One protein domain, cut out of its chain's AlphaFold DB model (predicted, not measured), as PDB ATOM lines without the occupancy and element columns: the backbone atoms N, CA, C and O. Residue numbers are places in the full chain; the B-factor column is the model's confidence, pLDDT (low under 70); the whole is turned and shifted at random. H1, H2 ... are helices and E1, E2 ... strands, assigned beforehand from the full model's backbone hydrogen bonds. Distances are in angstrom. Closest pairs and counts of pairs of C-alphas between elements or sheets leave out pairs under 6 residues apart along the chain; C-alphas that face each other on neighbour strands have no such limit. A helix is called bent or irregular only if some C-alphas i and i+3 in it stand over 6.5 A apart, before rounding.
ATOM      1  N   SER A 146      23.625 -14.626  59.575       70.50
ATOM      2  CA  SER A 146      24.651 -15.326  60.341       70.50
ATOM      3  C   SER A 146      24.295 -16.805  60.429       70.50
ATOM      4  O   SER A 146      23.156 -17.159  60.745       70.50
ATOM      5  N   THR A 147      25.259 -17.684  60.163       70.31
ATOM      6  CA  THR A 147      25.051 -19.105  60.464       70.31
ATOM      7  C   THR A 147      24.978 -19.293  61.969       70.31
ATOM      8  O   THR A 147      25.831 -18.799  62.698       70.31
ATOM      9  N   TYR A 148      23.938 -19.988  62.420       72.62
ATOM     10  CA  TYR A 148      23.671 -20.206  63.843       72.62
ATOM     11  C   TYR A 148      23.509 -21.691  64.191       72.62
ATOM     12  O   TYR A 148      23.505 -22.062  65.358       72.62
ATOM     13  N   LYS A 149      23.344 -22.567  63.191       80.44
ATOM     14  CA  LYS A 149      23.161 -24.002  63.413       80.44
ATOM     15  C   LYS A 149      23.596 -24.812  62.199       80.44
ATOM     16  O   LYS A 149      23.207 -24.511  61.072       80.44
ATOM     17  N   LYS A 150      24.348 -25.883  62.449       82.38
ATOM     18  CA  LYS A 150      24.571 -26.953  61.474       82.38
ATOM     19  C   LYS A 150      23.372 -27.899  61.511       82.38
ATOM     20  O   LYS A 150      22.990 -28.362  62.584       82.38
ATOM     21  N   LEU A 151      22.768 -28.154  60.356       81.50
ATOM     22  CA  LEU A 151      21.709 -29.151  60.215       81.50
ATOM     23  C   LEU A 151      22.308 -30.467  59.724       81.50
ATOM     24  O   LEU A 151      23.227 -30.460  58.900       81.50
ATOM     25  N   ASP A 152      21.771 -31.577  60.220       87.69
ATOM     26  CA  ASP A 152      22.067 -32.891  59.668       87.69
ATOM     27  C   ASP A 152      21.433 -33.002  58.284       87.69
ATOM     28  O   ASP A 152      20.270 -32.649  58.076       87.69
ATOM     29  N   VAL A 153      22.227 -33.460  57.321       85.88
ATOM     30  CA  VAL A 153      21.750 -33.702  55.962       85.88
ATOM     31  C   VAL A 153      21.037 -35.052  55.965       85.88
ATOM     32  O   VAL A 153      21.666 -36.042  56.355       85.88
ATOM     33  N   PRO A 154      19.761 -35.122  55.545       90.69
ATOM     34  CA  PRO A 154      19.068 -36.396  55.437       90.69
ATOM     35  C   PRO A 154      19.855 -37.367  54.539       90.69
ATOM     36  O   PRO A 154      20.377 -36.937  53.505       90.69
ATOM     37  N   PRO A 155      19.979 -38.654  54.911       90.69
ATOM     38  CA  PRO A 155      20.845 -39.613  54.216       90.69
ATOM     39  C   PRO A 155      20.453 -39.850  52.749       90.69
ATOM     40  O   PRO A 155      21.270 -40.321  51.960       90.69
ATOM     41  N   GLU A 156      19.222 -39.517  52.364       94.94
ATOM     42  CA  GLU A 156      18.738 -39.542  50.985       94.94
ATOM     43  C   GLU A 156      19.356 -38.464  50.083       94.94
ATOM     44  O   GLU A 156      19.203 -38.552  48.862       94.94
ATOM     45  N   TYR A 157      20.059 -37.478  50.651       95.19
ATOM     46  CA  TYR A 157      20.711 -36.404  49.913       95.19
ATOM     47  C   TYR A 157      22.230 -36.406  50.095       95.19
ATOM     48  O   TYR A 157      22.773 -36.578  51.182       95.19
ATOM     49  N   SER A 158      22.935 -36.110  49.006       94.12
ATOM     50  CA  SER A 158      24.369 -35.842  48.993       94.12
ATOM     51  C   SER A 158      24.610 -34.391  48.592       94.12
ATOM     52  O   SER A 158      24.277 -33.996  47.476       94.12
ATOM     53  N   ILE A 159      25.256 -33.626  49.473       94.38
ATOM     54  CA  ILE A 159      25.641 -32.227  49.249       94.38
ATOM     55  C   ILE A 159      27.157 -32.163  49.051       94.38
ATOM     56  O   ILE A 159      27.911 -32.482  49.970       94.38
ATOM     57  N   LYS A 160      27.612 -31.802  47.848       94.06
ATOM     58  CA  LYS A 160      29.043 -31.761  47.484       94.06
ATOM     59  C   LYS A 160      29.325 -30.627  46.490       94.06
ATOM     60  O   LYS A 160      28.400 -30.230  45.774       94.06
ATOM     61  N   PRO A 161      30.578 -30.146  46.380       94.62
ATOM     62  CA  PRO A 161      31.004 -29.346  45.235       94.62
ATOM     63  C   PRO A 161      30.635 -30.025  43.913       94.62
ATOM     64  O   PRO A 161      30.539 -31.255  43.834       94.62
ATOM     65  N   VAL A 162      30.387 -29.229  42.879       93.81
ATOM     66  CA  VAL A 162      29.899 -29.726  41.594       93.81
ATOM     67  C   VAL A 162      30.925 -30.644  40.939       93.81
ATOM     68  O   VAL A 162      32.099 -30.310  40.795       93.81
ATOM     69  N   ASP A 163      30.457 -31.798  40.472       93.25
ATOM     70  CA  ASP A 163      31.204 -32.588  39.500       93.25
ATOM     71  C   ASP A 163      31.135 -31.866  38.150       93.25
ATOM     72  O   ASP A 163      30.072 -31.785  37.527       93.25
ATOM     73  N   THR A 164      32.265 -31.334  37.687       91.00
ATOM     74  CA  THR A 164      32.347 -30.586  36.426       91.00
ATOM     75  C   THR A 164      31.928 -31.420  35.216       91.00
ATOM     76  O   THR A 164      31.438 -30.854  34.241       91.00
ATOM     77  N   LYS A 165      32.015 -32.758  35.288       92.19
ATOM     78  CA  LYS A 165      31.507 -33.661  34.241       92.19
ATOM     79  C   LYS A 165      29.977 -33.698  34.182       92.19
ATOM     80  O   LYS A 165      29.419 -34.040  33.145       92.19
ATOM     81  N   LYS A 166      29.297 -33.319  35.268       92.75
ATOM     82  CA  LYS A 166      27.832 -33.268  35.396       92.75
ATOM     83  C   LYS A 166      27.292 -31.848  35.569       92.75
ATOM     84  O   LYS A 166      26.179 -31.657  36.055       92.75
ATOM     85  N   ILE A 167      28.065 -30.842  35.164       93.50
ATOM     86  CA  ILE A 167      27.678 -29.433  35.304       93.50
ATOM     87  C   ILE A 167      26.400 -29.092  34.518       93.50
ATOM     88  O   ILE A 167      25.660 -28.198  34.923       93.50
ATOM     89  N   ASN A 168      26.103 -29.835  33.443       96.25
ATOM     90  CA  ASN A 168      24.871 -29.681  32.663       96.25
ATOM     91  C   ASN A 168      23.608 -29.841  33.517       96.25
ATOM     92  O   ASN A 168      22.665 -29.088  33.313       96.25
ATOM     93  N   ASP A 169      23.592 -30.747  34.497       96.06
ATOM     94  CA  ASP A 169      22.412 -30.947  35.349       96.06
ATOM     95  C   ASP A 169      22.091 -29.675  36.147       96.06
ATOM     96  O   ASP A 169      20.938 -29.258  36.233       96.06
ATOM     97  N   ALA A 170      23.125 -29.023  36.690       95.50
ATOM     98  CA  ALA A 170      22.980 -27.763  37.415       95.50
ATOM     99  C   ALA A 170      22.601 -26.608  36.489       95.50
ATOM    100  O   ALA A 170      21.737 -25.807  36.832       95.50
ATOM    101  N   VAL A 171      23.209 -26.540  35.303       96.00
ATOM    102  CA  VAL A 171      22.871 -25.531  34.292       96.00
ATOM    103  C   VAL A 171      21.415 -25.655  33.857       96.00
ATOM    104  O   VAL A 171      20.717 -24.647  33.802       96.00
ATOM    105  N   ASN A 172      20.935 -26.874  33.613       96.50
ATOM    106  CA  ASN A 172      19.547 -27.127  33.245       96.50
ATOM    107  C   ASN A 172      18.597 -26.699  34.366       96.50
ATOM    108  O   ASN A 172      17.660 -25.957  34.094       96.50
ATOM    109  N   LEU A 173      18.890 -27.069  35.618       96.25
ATOM    110  CA  LEU A 173      18.093 -26.657  36.777       96.25
ATOM    111  C   LEU A 173      18.033 -25.127  36.928       96.25
ATOM    112  O   LEU A 173      16.963 -24.566  37.154       96.25
ATOM    113  N   ILE A 174      19.168 -24.433  36.775       94.88
ATOM    114  CA  ILE A 174      19.236 -22.963  36.827       94.88
ATOM    115  C   ILE A 174      18.415 -22.342  35.696       94.88
ATOM    116  O   ILE A 174      17.673 -21.388  35.936       94.88
ATOM    117  N   ASN A 175      18.569 -22.852  34.474       94.25
ATOM    118  CA  ASN A 175      17.875 -22.339  33.299       94.25
ATOM    119  C   ASN A 175      16.363 -22.547  33.403       94.25
ATOM    120  O   ASN A 175      15.612 -21.638  33.073       94.25
ATOM    121  N   GLU A 176      15.929 -23.710  33.888       93.88
ATOM    122  CA  GLU A 176      14.523 -24.027  34.124       93.88
ATOM    123  C   GLU A 176      13.931 -23.110  35.198       93.88
ATOM    124  O   GLU A 176      12.936 -22.434  34.943       93.88
ATOM    125  N   TYR A 177      14.584 -23.008  36.363       93.25
ATOM    126  CA  TYR A 177      14.113 -22.173  37.474       93.25
ATOM    127  C   TYR A 177      13.991 -20.694  37.092       93.25
ATOM    128  O   TYR A 177      13.109 -19.991  37.581       93.25
ATOM    129  N   ASN A 178      14.889 -20.212  36.229       89.31
ATOM    130  CA  ASN A 178      14.902 -18.823  35.785       89.31
ATOM    131  C   ASN A 178      14.217 -18.594  34.426       89.31
ATOM    132  O   ASN A 178      14.264 -17.477  33.897       89.31
ATOM    133  N   SER A 179      13.585 -19.620  33.856       86.88
ATOM    134  CA  SER A 179      12.865 -19.502  32.592       86.88
ATOM    135  C   SER A 179      11.738 -18.469  32.702       86.88
ATOM    136  O   SER A 179      11.065 -18.360  33.728       86.88
ATOM    137  N   GLY A 180      11.555 -17.670  31.651       84.19
ATOM    138  CA  GLY A 180      10.546 -16.610  31.584       84.19
ATOM    139  C   GLY A 180      10.907 -15.307  32.312       84.19
ATOM    140  O   GLY A 180      10.161 -14.329  32.227       84.19
ATOM    141  N   PHE A 181      12.050 -15.220  33.005       84.19
ATOM    142  CA  PHE A 181      12.530 -13.923  33.487       84.19
ATOM    143  C   PHE A 181      13.095 -13.094  32.329       84.19
ATOM    144  O   PHE A 181      14.103 -13.455  31.730       84.19
ATOM    145  N   ARG A 182      12.495 -11.921  32.078       79.50
ATOM    146  CA  ARG A 182      12.807 -11.023  30.944       79.50
ATOM    147  C   ARG A 182      14.305 -10.776  30.700       79.50
ATOM    148  O   ARG A 182      14.722 -10.682  29.548       79.50
ATOM    149  N   HIS A 183      15.103 -10.644  31.760       82.06
ATOM    150  CA  HIS A 183      16.540 -10.339  31.672       82.06
ATOM    151  C   HIS A 183      17.459 -11.550  31.874       82.06
ATOM    152  O   HIS A 183      18.678 -11.413  31.774       82.06
ATOM    153  N   PHE A 184      16.910 -12.733  32.159       85.25
ATOM    154  CA  PHE A 184      17.721 -13.921  32.384       85.25
ATOM    155  C   PHE A 184      18.198 -14.503  31.055       85.25
ATOM    156  O   PHE A 184      17.384 -14.895  30.231       85.25
ATOM    157  N   MET A 185      19.515 -14.598  30.859       83.12
ATOM    158  CA  MET A 185      20.102 -15.293  29.712       83.12
ATOM    159  C   MET A 185      20.434 -16.741  30.097       83.12
ATOM    160  O   MET A 185      21.257 -16.928  31.000       83.12
ATOM    161  N   PRO A 186      19.851 -17.753  29.427       88.25
ATOM    162  CA  PRO A 186      20.175 -19.146  29.697       88.25
ATOM    163  C   PRO A 186      21.661 -19.437  29.496       88.25
ATOM    164  O   PRO A 186      22.296 -18.957  28.554       88.25
ATOM    165  N   PHE A 187      22.217 -20.259  30.376       90.81
ATOM    166  CA  PHE A 187      23.599 -20.699  30.289       90.81
ATOM    167  C   PHE A 187      23.745 -21.968  29.451       90.81
ATOM    168  O   PHE A 187      22.854 -22.812  29.403       90.81
ATOM    169  N   THR A 188      24.927 -22.148  28.869       93.00
ATOM    170  CA  THR A 188      25.430 -23.464  28.461       93.00
ATOM    171  C   THR A 188      26.437 -23.942  29.507       93.00
ATOM    172  O   THR A 188      26.974 -23.129  30.264       93.00
ATOM    173  N   ALA A 189      26.767 -25.239  29.550       92.88
ATOM    174  CA  ALA A 189      27.852 -25.722  30.415       92.88
ATOM    175  C   ALA A 189      29.170 -24.971  30.196       92.88
ATOM    176  O   ALA A 189      29.890 -24.691  31.155       92.88
ATOM    177  N   GLN A 190      29.467 -24.607  28.947       90.88
ATOM    178  CA  GLN A 190      30.668 -23.855  28.609       90.88
ATOM    179  C   GLN A 190      30.620 -22.434  29.178       90.88
ATOM    180  O   GLN A 190      31.553 -22.033  29.876       90.88
ATOM    181  N   THR A 191      29.548 -21.675  28.917       88.31
ATOM    182  CA  THR A 191      29.452 -20.282  29.387       88.31
ATOM    183  C   THR A 191      29.348 -20.215  30.905       88.31
ATOM    184  O   THR A 191      29.998 -19.375  31.525       88.31
ATOM    185  N   PHE A 192      28.623 -21.151  31.520       90.75
ATOM    186  CA  PHE A 192      28.551 -21.274  32.970       90.75
ATOM    187  C   PHE A 192      29.917 -21.599  33.578       90.75
ATOM    188  O   PHE A 192      30.374 -20.896  34.474       90.75
ATOM    189  N   GLY A 193      30.616 -22.611  33.050       88.69
ATOM    190  CA  GLY A 193      31.936 -23.007  33.537       88.69
ATOM    191  C   GLY A 193      32.978 -21.891  33.422       88.69
ATOM    192  O   GLY A 193      33.758 -21.684  34.351       88.69
ATOM    193  N   SER A 194      32.978 -21.141  32.316       85.56
ATOM    194  CA  SER A 194      33.835 -19.958  32.163       85.56
ATOM    195  C   SER A 194      33.489 -18.869  33.178       85.56
ATOM    196  O   SER A 194      34.391 -18.291  33.781       85.56
ATOM    197  N   ARG A 195      32.196 -18.633  33.431       82.25
ATOM    198  CA  ARG A 195      31.735 -17.625  34.390       82.25
ATOM    199  C   ARG A 195      32.080 -17.975  35.837       82.25
ATOM    200  O   ARG A 195      32.482 -17.081  36.573       82.25
ATOM    201  N   LEU A 196      31.989 -19.250  36.229       83.12
ATOM    202  CA  LEU A 196      32.404 -19.709  37.564       83.12
ATOM    203  C   LEU A 196      33.864 -19.340  37.861       83.12
ATOM    204  O   LEU A 196      34.163 -18.891  38.958       83.12
ATOM    205  N   ARG A 197      34.757 -19.492  36.876       82.94
ATOM    206  CA  ARG A 197      36.196 -19.205  37.019       82.94
ATOM    207  C   ARG A 197      36.554 -17.726  36.898       82.94
ATOM    208  O   ARG A 197      37.670 -17.345  37.227       82.94
ATOM    209  N   PHE A 198      35.649 -16.907  36.369       76.75
ATOM    210  CA  PHE A 198      35.919 -15.490  36.143       76.75
ATOM    211  C   PHE A 198      35.805 -14.660  37.428       76.75
ATOM    212  O   PHE A 198      36.446 -13.621  37.552       76.75
ATOM    213  N   ILE A 199      34.981 -15.098  38.383       72.12
ATOM    214  CA  ILE A 199      34.729 -14.362  39.623       72.12
ATOM    215  C   ILE A 199      35.839 -14.706  40.637       72.12
ATOM    216  O   ILE A 199      35.970 -15.871  41.008       72.12
ATOM    217  N   PRO A 200      36.643 -13.734  41.114       71.56
ATOM    218  CA  PRO A 200      37.686 -13.993  42.112       71.56
ATOM    219  C   PRO A 200      37.104 -14.535  43.419       71.56
ATOM    220  O   PRO A 200      36.068 -14.046  43.857       71.56
ATOM    221  N   GLY A 201      37.758 -15.511  44.057       72.50
ATOM    222  CA  GLY A 201      37.236 -16.160  45.276       72.50
ATOM    223  C   GLY A 201      36.029 -17.072  45.018       72.50
ATOM    224  O   GLY A 201      35.366 -17.535  45.943       72.50
ATOM    225  N   TYR A 202      35.718 -17.318  43.748       76.44
ATOM    226  CA  TYR A 202      34.685 -18.239  43.306       76.44
ATOM    227  C   TYR A 202      35.288 -19.311  42.393       76.44
ATOM    228  O   TYR A 202      36.434 -19.198  41.963       76.44
ATOM    229  N   GLY A 203      34.515 -20.355  42.101       86.19
ATOM    230  CA  GLY A 203      34.970 -21.468  41.274       86.19
ATOM    231  C   GLY A 203      34.089 -22.709  41.415       86.19
ATOM    232  O   GLY A 203      33.148 -22.711  42.213       86.19
ATOM    233  N   PRO A 204      34.349 -23.776  40.637       89.38
ATOM    234  CA  PRO A 204      33.631 -25.047  40.761       89.38
ATOM    235  C   PRO A 204      33.692 -25.654  42.171       89.38
ATOM    236  O   PRO A 204      32.714 -26.227  42.636       89.38
ATOM    237  N   GLU A 205      34.802 -25.482  42.886       90.56
ATOM    238  CA  GLU A 205      34.977 -25.898  44.284       90.56
ATOM    239  C   GLU A 205      34.026 -25.179  45.256       90.56
ATOM    240  O   GLU A 205      33.684 -25.701  46.315       90.56
ATOM    241  N   ASN A 206      33.552 -24.008  44.845       89.88
ATOM    242  CA  ASN A 206      32.665 -23.116  45.576       89.88
ATOM    243  C   ASN A 206      31.225 -23.147  45.028       89.88
ATOM    244  O   ASN A 206      30.342 -22.440  45.514       89.88
ATOM    245  N   PHE A 207      30.952 -24.000  44.038       92.69
ATOM    246  CA  PHE A 207      29.616 -24.231  43.505       92.69
ATOM    247  C   PHE A 207      29.140 -25.626  43.901       92.69
ATOM    248  O   PHE A 207      29.681 -26.636  43.464       92.69
ATOM    249  N   TRP A 208      28.120 -25.688  44.744       94.31
ATOM    250  CA  TRP A 208      27.650 -26.908  45.380       94.31
ATOM    251  C   TRP A 208      26.396 -27.440  44.698       94.31
ATOM    252  O   TRP A 208      25.531 -26.682  44.264       94.31
ATOM    253  N   THR A 209      26.282 -28.763  44.637       95.88
ATOM    254  CA  THR A 209      25.100 -29.469  44.138       95.88
ATOM    255  C   THR A 209      24.570 -30.422  45.194       95.88
ATOM    256  O   THR A 209      25.334 -31.044  45.937       95.88
ATOM    257  N   VAL A 210      23.248 -30.530  45.245       95.88
ATOM    258  CA  VAL A 210      22.514 -31.497  46.052       95.88
ATOM    259  C   VAL A 210      21.935 -32.529  45.105       95.88
ATOM    260  O   VAL A 210      21.258 -32.168  44.138       95.88
ATOM    261  N   ARG A 211      22.208 -33.804  45.371       95.56
ATOM    262  CA  ARG A 211      21.660 -34.927  44.606       95.56
ATOM    263  C   ARG A 211      20.943 -35.899  45.518       95.56
ATOM    264  O   ARG A 211      21.371 -36.078  46.654       95.56
ATOM    265  N   ASP A 212      19.875 -36.501  45.018       95.69
ATOM    266  CA  ASP A 212      19.160 -37.558  45.727       95.69
ATOM    267  C   ASP A 212      19.869 -38.925  45.605       95.69
ATOM    268  O   ASP A 212      20.910 -39.065  44.952       95.69
ATOM    269  N   LYS A 213      19.283 -39.952  46.230       94.62
ATOM    270  CA  LYS A 213      19.749 -41.350  46.186       94.62
ATOM    271  C   LYS A 213      19.815 -41.950  44.773       94.62
ATOM    272  O   LYS A 213      20.559 -42.902  44.557       94.62
ATOM    273  N   GLU A 214      19.061 -41.404  43.819       94.88
ATOM    274  CA  GLU A 214      19.052 -41.811  42.407       94.88
ATOM    275  C   GLU A 214      20.056 -40.994  41.578       94.88
ATOM    276  O   GLU A 214      20.142 -41.143  40.359       94.88
ATOM    277  N   ASN A 215      20.873 -40.165  42.242       93.12
ATOM    278  CA  ASN A 215      21.875 -39.287  41.644       93.12
ATOM    279  C   ASN A 215      21.275 -38.158  40.789       93.12
ATOM    280  O   ASN A 215      22.004 -37.516  40.022       93.12
ATOM    281  N   LYS A 216      19.973 -37.883  40.919       95.50
ATOM    282  CA  LYS A 216      19.297 -36.774  40.245       95.50
ATOM    283  C   LYS A 216      19.565 -35.478  41.002       95.50
ATOM    284  O   LYS A 216      19.639 -35.462  42.229       95.50
ATOM    285  N   ILE A 217      19.750 -34.380  40.271       96.81
ATOM    286  CA  ILE A 217      19.950 -33.071  40.890       96.81
ATOM    287  C   ILE A 217      18.654 -32.579  41.548       96.81
ATOM    288  O   ILE A 217      17.592 -32.589  40.929       96.81
ATOM    289  N   ALA A 218      18.762 -32.155  42.804       95.50
ATOM    290  CA  ALA A 218      17.663 -31.605  43.593       95.50
ATOM    291  C   ALA A 218      17.832 -30.099  43.843       95.50
ATOM    292  O   ALA A 218      16.850 -29.364  43.874       95.50
ATOM    293  N   ALA A 219      19.071 -29.628  44.009       95.56
ATOM    294  CA  ALA A 219      19.380 -28.212  44.201       95.56
ATOM    295  C   ALA A 219      20.833 -27.896  43.819       95.56
ATOM    296  O   ALA A 219      21.680 -28.787  43.710       95.56
ATOM    297  N   CYS A 220      21.142 -26.612  43.667       95.50
ATOM    298  CA  CYS A 220      22.509 -26.117  43.561       95.50
ATOM    299  C   CYS A 220      22.654 -24.746  44.226       95.50
ATOM    300  O   CYS A 220      21.691 -23.981  44.285       95.50
ATOM    301  N   ALA A 221      23.853 -24.425  44.708       92.25
ATOM    302  CA  ALA A 221      24.151 -23.154  45.353       92.25
ATOM    303  C   ALA A 221      25.580 -22.694  45.046       92.25
ATOM    304  O   ALA A 221      26.536 -23.449  45.196       92.25
ATOM    305  N   GLY A 222      25.720 -21.430  44.655       89.31
ATOM    306  CA  GLY A 222      27.008 -20.752  44.597       89.31
ATOM    307  C   GLY A 222      27.363 -20.152  45.946       89.31
ATOM    308  O   GLY A 222      26.634 -19.292  46.434       89.31
ATOM    309  N   LEU A 223      28.473 -20.585  46.535       85.50
ATOM    310  CA  LEU A 223      28.994 -20.061  47.792       85.50
ATOM    311  C   LEU A 223      30.242 -19.242  47.490       85.50
ATOM    312  O   LEU A 223      31.276 -19.786  47.136       85.50
ATOM    313  N   TRP A 224      30.140 -17.919  47.571       81.38
ATOM    314  CA  TRP A 224      31.271 -17.054  47.262       81.38
ATOM    315  C   TRP A 224      32.165 -16.860  48.485       81.38
ATOM    316  O   TRP A 224      31.717 -16.294  49.486       81.38
ATOM    317  N   ASP A 225      33.427 -17.283  48.391       77.94
ATOM    318  CA  ASP A 225      34.425 -16.948  49.398       77.94
ATOM    319  C   ASP A 225      34.913 -15.510  49.179       77.94
ATOM    320  O   ASP A 225      35.649 -15.193  48.244       77.94
ATOM    321  N   SER A 226      34.455 -14.622  50.058       70.06
ATOM    322  CA  SER A 226      34.800 -13.198  50.043       70.06
ATOM    323  C   SER A 226      35.885 -12.831  51.056       70.06
ATOM    324  O   SER A 226      36.191 -11.649  51.197       70.06
ATOM    325  N   SER A 227      36.509 -13.811  51.721       68.94
ATOM    326  CA  SER A 227      37.577 -13.565  52.704       68.94
ATOM    327  C   SER A 227      38.766 -12.805  52.108       68.94
ATOM    328  O   SER A 227      39.351 -11.944  52.762       68.94
ATOM    329  N   GLY A 228      39.075 -13.048  50.830       63.84
ATOM    330  CA  GLY A 228      40.099 -12.312  50.084       63.84
ATOM    331  C   GLY A 228      39.691 -10.901  49.637       63.84
ATOM    332  O   GLY A 228      40.517 -10.197  49.064       63.84
ATOM    333  N   LEU A 229      38.436 -10.492  49.850       59.97
ATOM    334  CA  LEU A 229      37.893  -9.199  49.409       59.97
ATOM    335  C   LEU A 229      37.628  -8.229  50.559       59.97
ATOM    336  O   LEU A 229      37.569  -7.025  50.329       59.97
ATOM    337  N   GLY A 230      37.464  -8.730  51.780       57.03
ATOM    338  CA  GLY A 230      37.242  -7.894  52.950       57.03
ATOM    339  C   GLY A 230      37.070  -8.712  54.223       57.03
ATOM    340  O   GLY A 230      36.736  -9.894  54.187       57.03
ATOM    341  N   SER A 231      37.296  -8.064  55.363       55.28
ATOM    342  CA  SER A 231      37.058  -8.637  56.690       55.28
ATOM    343  C   SER A 231      35.873  -7.936  57.341       55.28
ATOM    344  O   SER A 231      35.868  -6.713  57.471       55.28
ATOM    345  N   PHE A 232      34.873  -8.705  57.767       59.66
ATOM    346  CA  PHE A 232      33.746  -8.188  58.541       59.66
ATOM    347  C   PHE A 232      33.980  -8.481  60.021       59.66
ATOM    348  O   PHE A 232      34.227  -9.626  60.396       59.66
ATOM    349  N   ILE A 233      33.884  -7.453  60.863       58.03
ATOM    350  CA  ILE A 233      33.948  -7.606  62.318       58.03
ATOM    351  C   ILE A 233      32.522  -7.530  62.853       58.03
ATOM    352  O   ILE A 233      31.857  -6.498  62.740       58.03
ATOM    353  N   LEU A 234      32.048  -8.629  63.438       58.06
ATOM    354  CA  LEU A 234      30.799  -8.632  64.185       58.06
ATOM    355  C   LEU A 234      31.072  -8.114  65.599       58.06
ATOM    356  O   LEU A 234      31.700  -8.790  66.409       58.06
ATOM    357  N   CYS A 235      30.584  -6.915  65.904       54.50
ATOM    358  CA  CYS A 235      30.635  -6.368  67.255       54.50
ATOM    359  C   CYS A 235      29.356  -6.746  68.006       54.50
ATOM    360  O   CYS A 235      28.283  -6.213  67.722       54.50
ATOM    361  N   GLN A 236      29.465  -7.639  68.987       57.94
ATOM    362  CA  GLN A 236      28.392  -7.913  69.938       57.94
ATOM    363  C   GLN A 236      28.622  -7.083  71.205       57.94
ATOM    364  O   GLN A 236      29.700  -7.114  71.795       57.94
ATOM    365  N   ARG A 237      27.603  -6.349  71.662       38.91
ATOM    366  CA  ARG A 237      27.593  -5.841  73.040       38.91
ATOM    367  C   ARG A 237      27.214  -7.010  73.942       38.91
ATOM    368  O   ARG A 237      26.155  -7.593  73.731       38.91
ATOM    369  N   ALA A 238      28.073  -7.351  74.902       46.34
ATOM    370  CA  ALA A 238      27.858  -8.476  75.806       46.34
ATOM    371  C   ALA A 238      26.439  -8.446  76.404       46.34
ATOM    372  O   ALA A 238      26.078  -7.525  77.138       46.34
ATOM    373  N   SER A 239      25.645  -9.461  76.067       48.47
ATOM    374  CA  SER A 239      24.542  -9.933  76.901       48.47
ATOM    375  C   SER A 239      24.986 -11.281  77.457       48.47
ATOM    376  O   SER A 239      25.641 -12.037  76.746       48.47
ATOM    377  N   SER A 240      24.684 -11.530  78.723       43.41
ATOM    378  CA  SER A 240      25.327 -12.476  79.640       43.41
ATOM    379  C   SER A 240      25.185 -13.977  79.337       43.41
ATOM    380  O   SER A 240      25.059 -14.744  80.280       43.41
ATOM    381  N   ASN A 241      25.212 -14.424  78.081       42.88
ATOM    382  CA  ASN A 241      25.251 -15.847  77.743       42.88
ATOM    383  C   ASN A 241      26.327 -16.114  76.683       42.88
ATOM    384  O   ASN A 241      26.306 -15.539  75.597       42.88
ATOM    385  N   GLU A 242      27.289 -16.954  77.063       46.31
ATOM    386  CA  GLU A 242      28.460 -17.352  76.283       46.31
ATOM    387  C   GLU A 242      28.132 -18.395  75.203       46.31
ATOM    388  O   GLU A 242      27.230 -19.215  75.363       46.31
ATOM    389  N   ASN A 243      28.993 -18.397  74.178       45.97
ATOM    390  CA  ASN A 243      29.165 -19.366  73.089       45.97
ATOM    391  C   ASN A 243      28.185 -19.312  71.917       45.97
ATOM    392  O   ASN A 243      27.310 -20.158  71.810       45.97
ATOM    393  N   ASP A 244      28.488 -18.451  70.941       44.19
ATOM    394  CA  ASP A 244      28.146 -18.700  69.537       44.19
ATOM    395  C   ASP A 244      29.313 -18.276  68.631       44.19
ATOM    396  O   ASP A 244      29.597 -17.093  68.433       44.19
ATOM    397  N   GLY A 245      30.028 -19.258  68.080       37.94
ATOM    398  CA  GLY A 245      30.970 -19.027  66.987       37.94
ATOM    399  C   GLY A 245      30.188 -18.744  65.708       37.94
ATOM    400  O   GLY A 245      29.514 -19.631  65.189       37.94
ATOM    401  N   ILE A 246      30.260 -17.513  65.201       41.91
ATOM    402  CA  ILE A 246      29.476 -17.068  64.043       41.91
ATOM    403  C   ILE A 246      30.365 -17.031  62.797       41.91
ATOM    404  O   ILE A 246      31.366 -16.319  62.764       41.91
ATOM    405  N   SER A 247      29.966 -17.752  61.743       32.00
ATOM    406  CA  SER A 247      30.542 -17.600  60.399       32.00
ATOM    407  C   SER A 247      29.573 -16.841  59.483       32.00
ATOM    408  O   SER A 247      28.362 -17.103  59.472       32.00
ATOM    409  N   PHE A 248      30.098 -15.852  58.754       29.12
ATOM    410  CA  PHE A 248      29.328 -14.973  57.872       29.12
ATOM    411  C   PHE A 248      29.298 -15.536  56.452       29.12
ATOM    412  O   PHE A 248      30.346 -15.809  55.874       29.12
ATOM    413  N   TRP A 249      28.102 -15.660  55.875       33.91
ATOM    414  CA  TRP A 249      27.922 -16.062  54.481       33.91
ATOM    415  C   TRP A 249      27.145 -14.977  53.750       33.91
ATOM    416  O   TRP A 249      25.990 -14.694  54.065       33.91
ATOM    417  N   SER A 250      27.775 -14.362  52.754       31.19
ATOM    418  CA  SER A 250      27.079 -13.481  51.823       31.19
ATOM    419  C   SER A 250      26.556 -14.320  50.661       31.19
ATOM    420  O   SER A 250      27.288 -14.606  49.714       31.19
TER     421      SER A 250
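Overview. This is residues 146 to 250 of the 262 residues of the protein "N-acetyltransferase domain-containing protein" of Methanosarcina mazei (UniProt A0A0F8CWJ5). With little regular structure, H1 crosses one face of a small antiparallel sheet, E1 E2 E3; H2 packs on H1, and residues 235 to 243 stick out. Of 105 printed residues, 41 are in E1, H1, H2, E2 and E3, a mixed class. The whole is loose, radius of gyration of the C-alphas 17.2 A, spanning 51 by 34 by 26 A.

Arrangement. Find E2, residues 207 to 212, between E1, residues 157 to 161, with N 158 and O 211 at 2.8 A, and hairpin partner E3, residues 217 to 222, with N 208 and O 221 at 2.8 A. H1, residues 164 to 177, irregular with C-alphas 165 and 168 7.9 A apart, runs across the strands. Its residues 167 to 171 alone touch H2, residues 189 to 198, about perpendicular at 81 degrees; C-alphas 168 and 189 are closest, 5.4 A. Every O i to N i+4 pair is within hydrogen-bond range in H2, 7 of 10 in H1.

Along the chain. Find E1 beginning at C-alpha 157, (20.711, -36.404, 49.913), and E3 ending at C-alpha 222, (27.008, -20.752, 44.597).

Size, cuts and confidence. The printed part has no cut; residues 227 to 250 are under pLDDT 70.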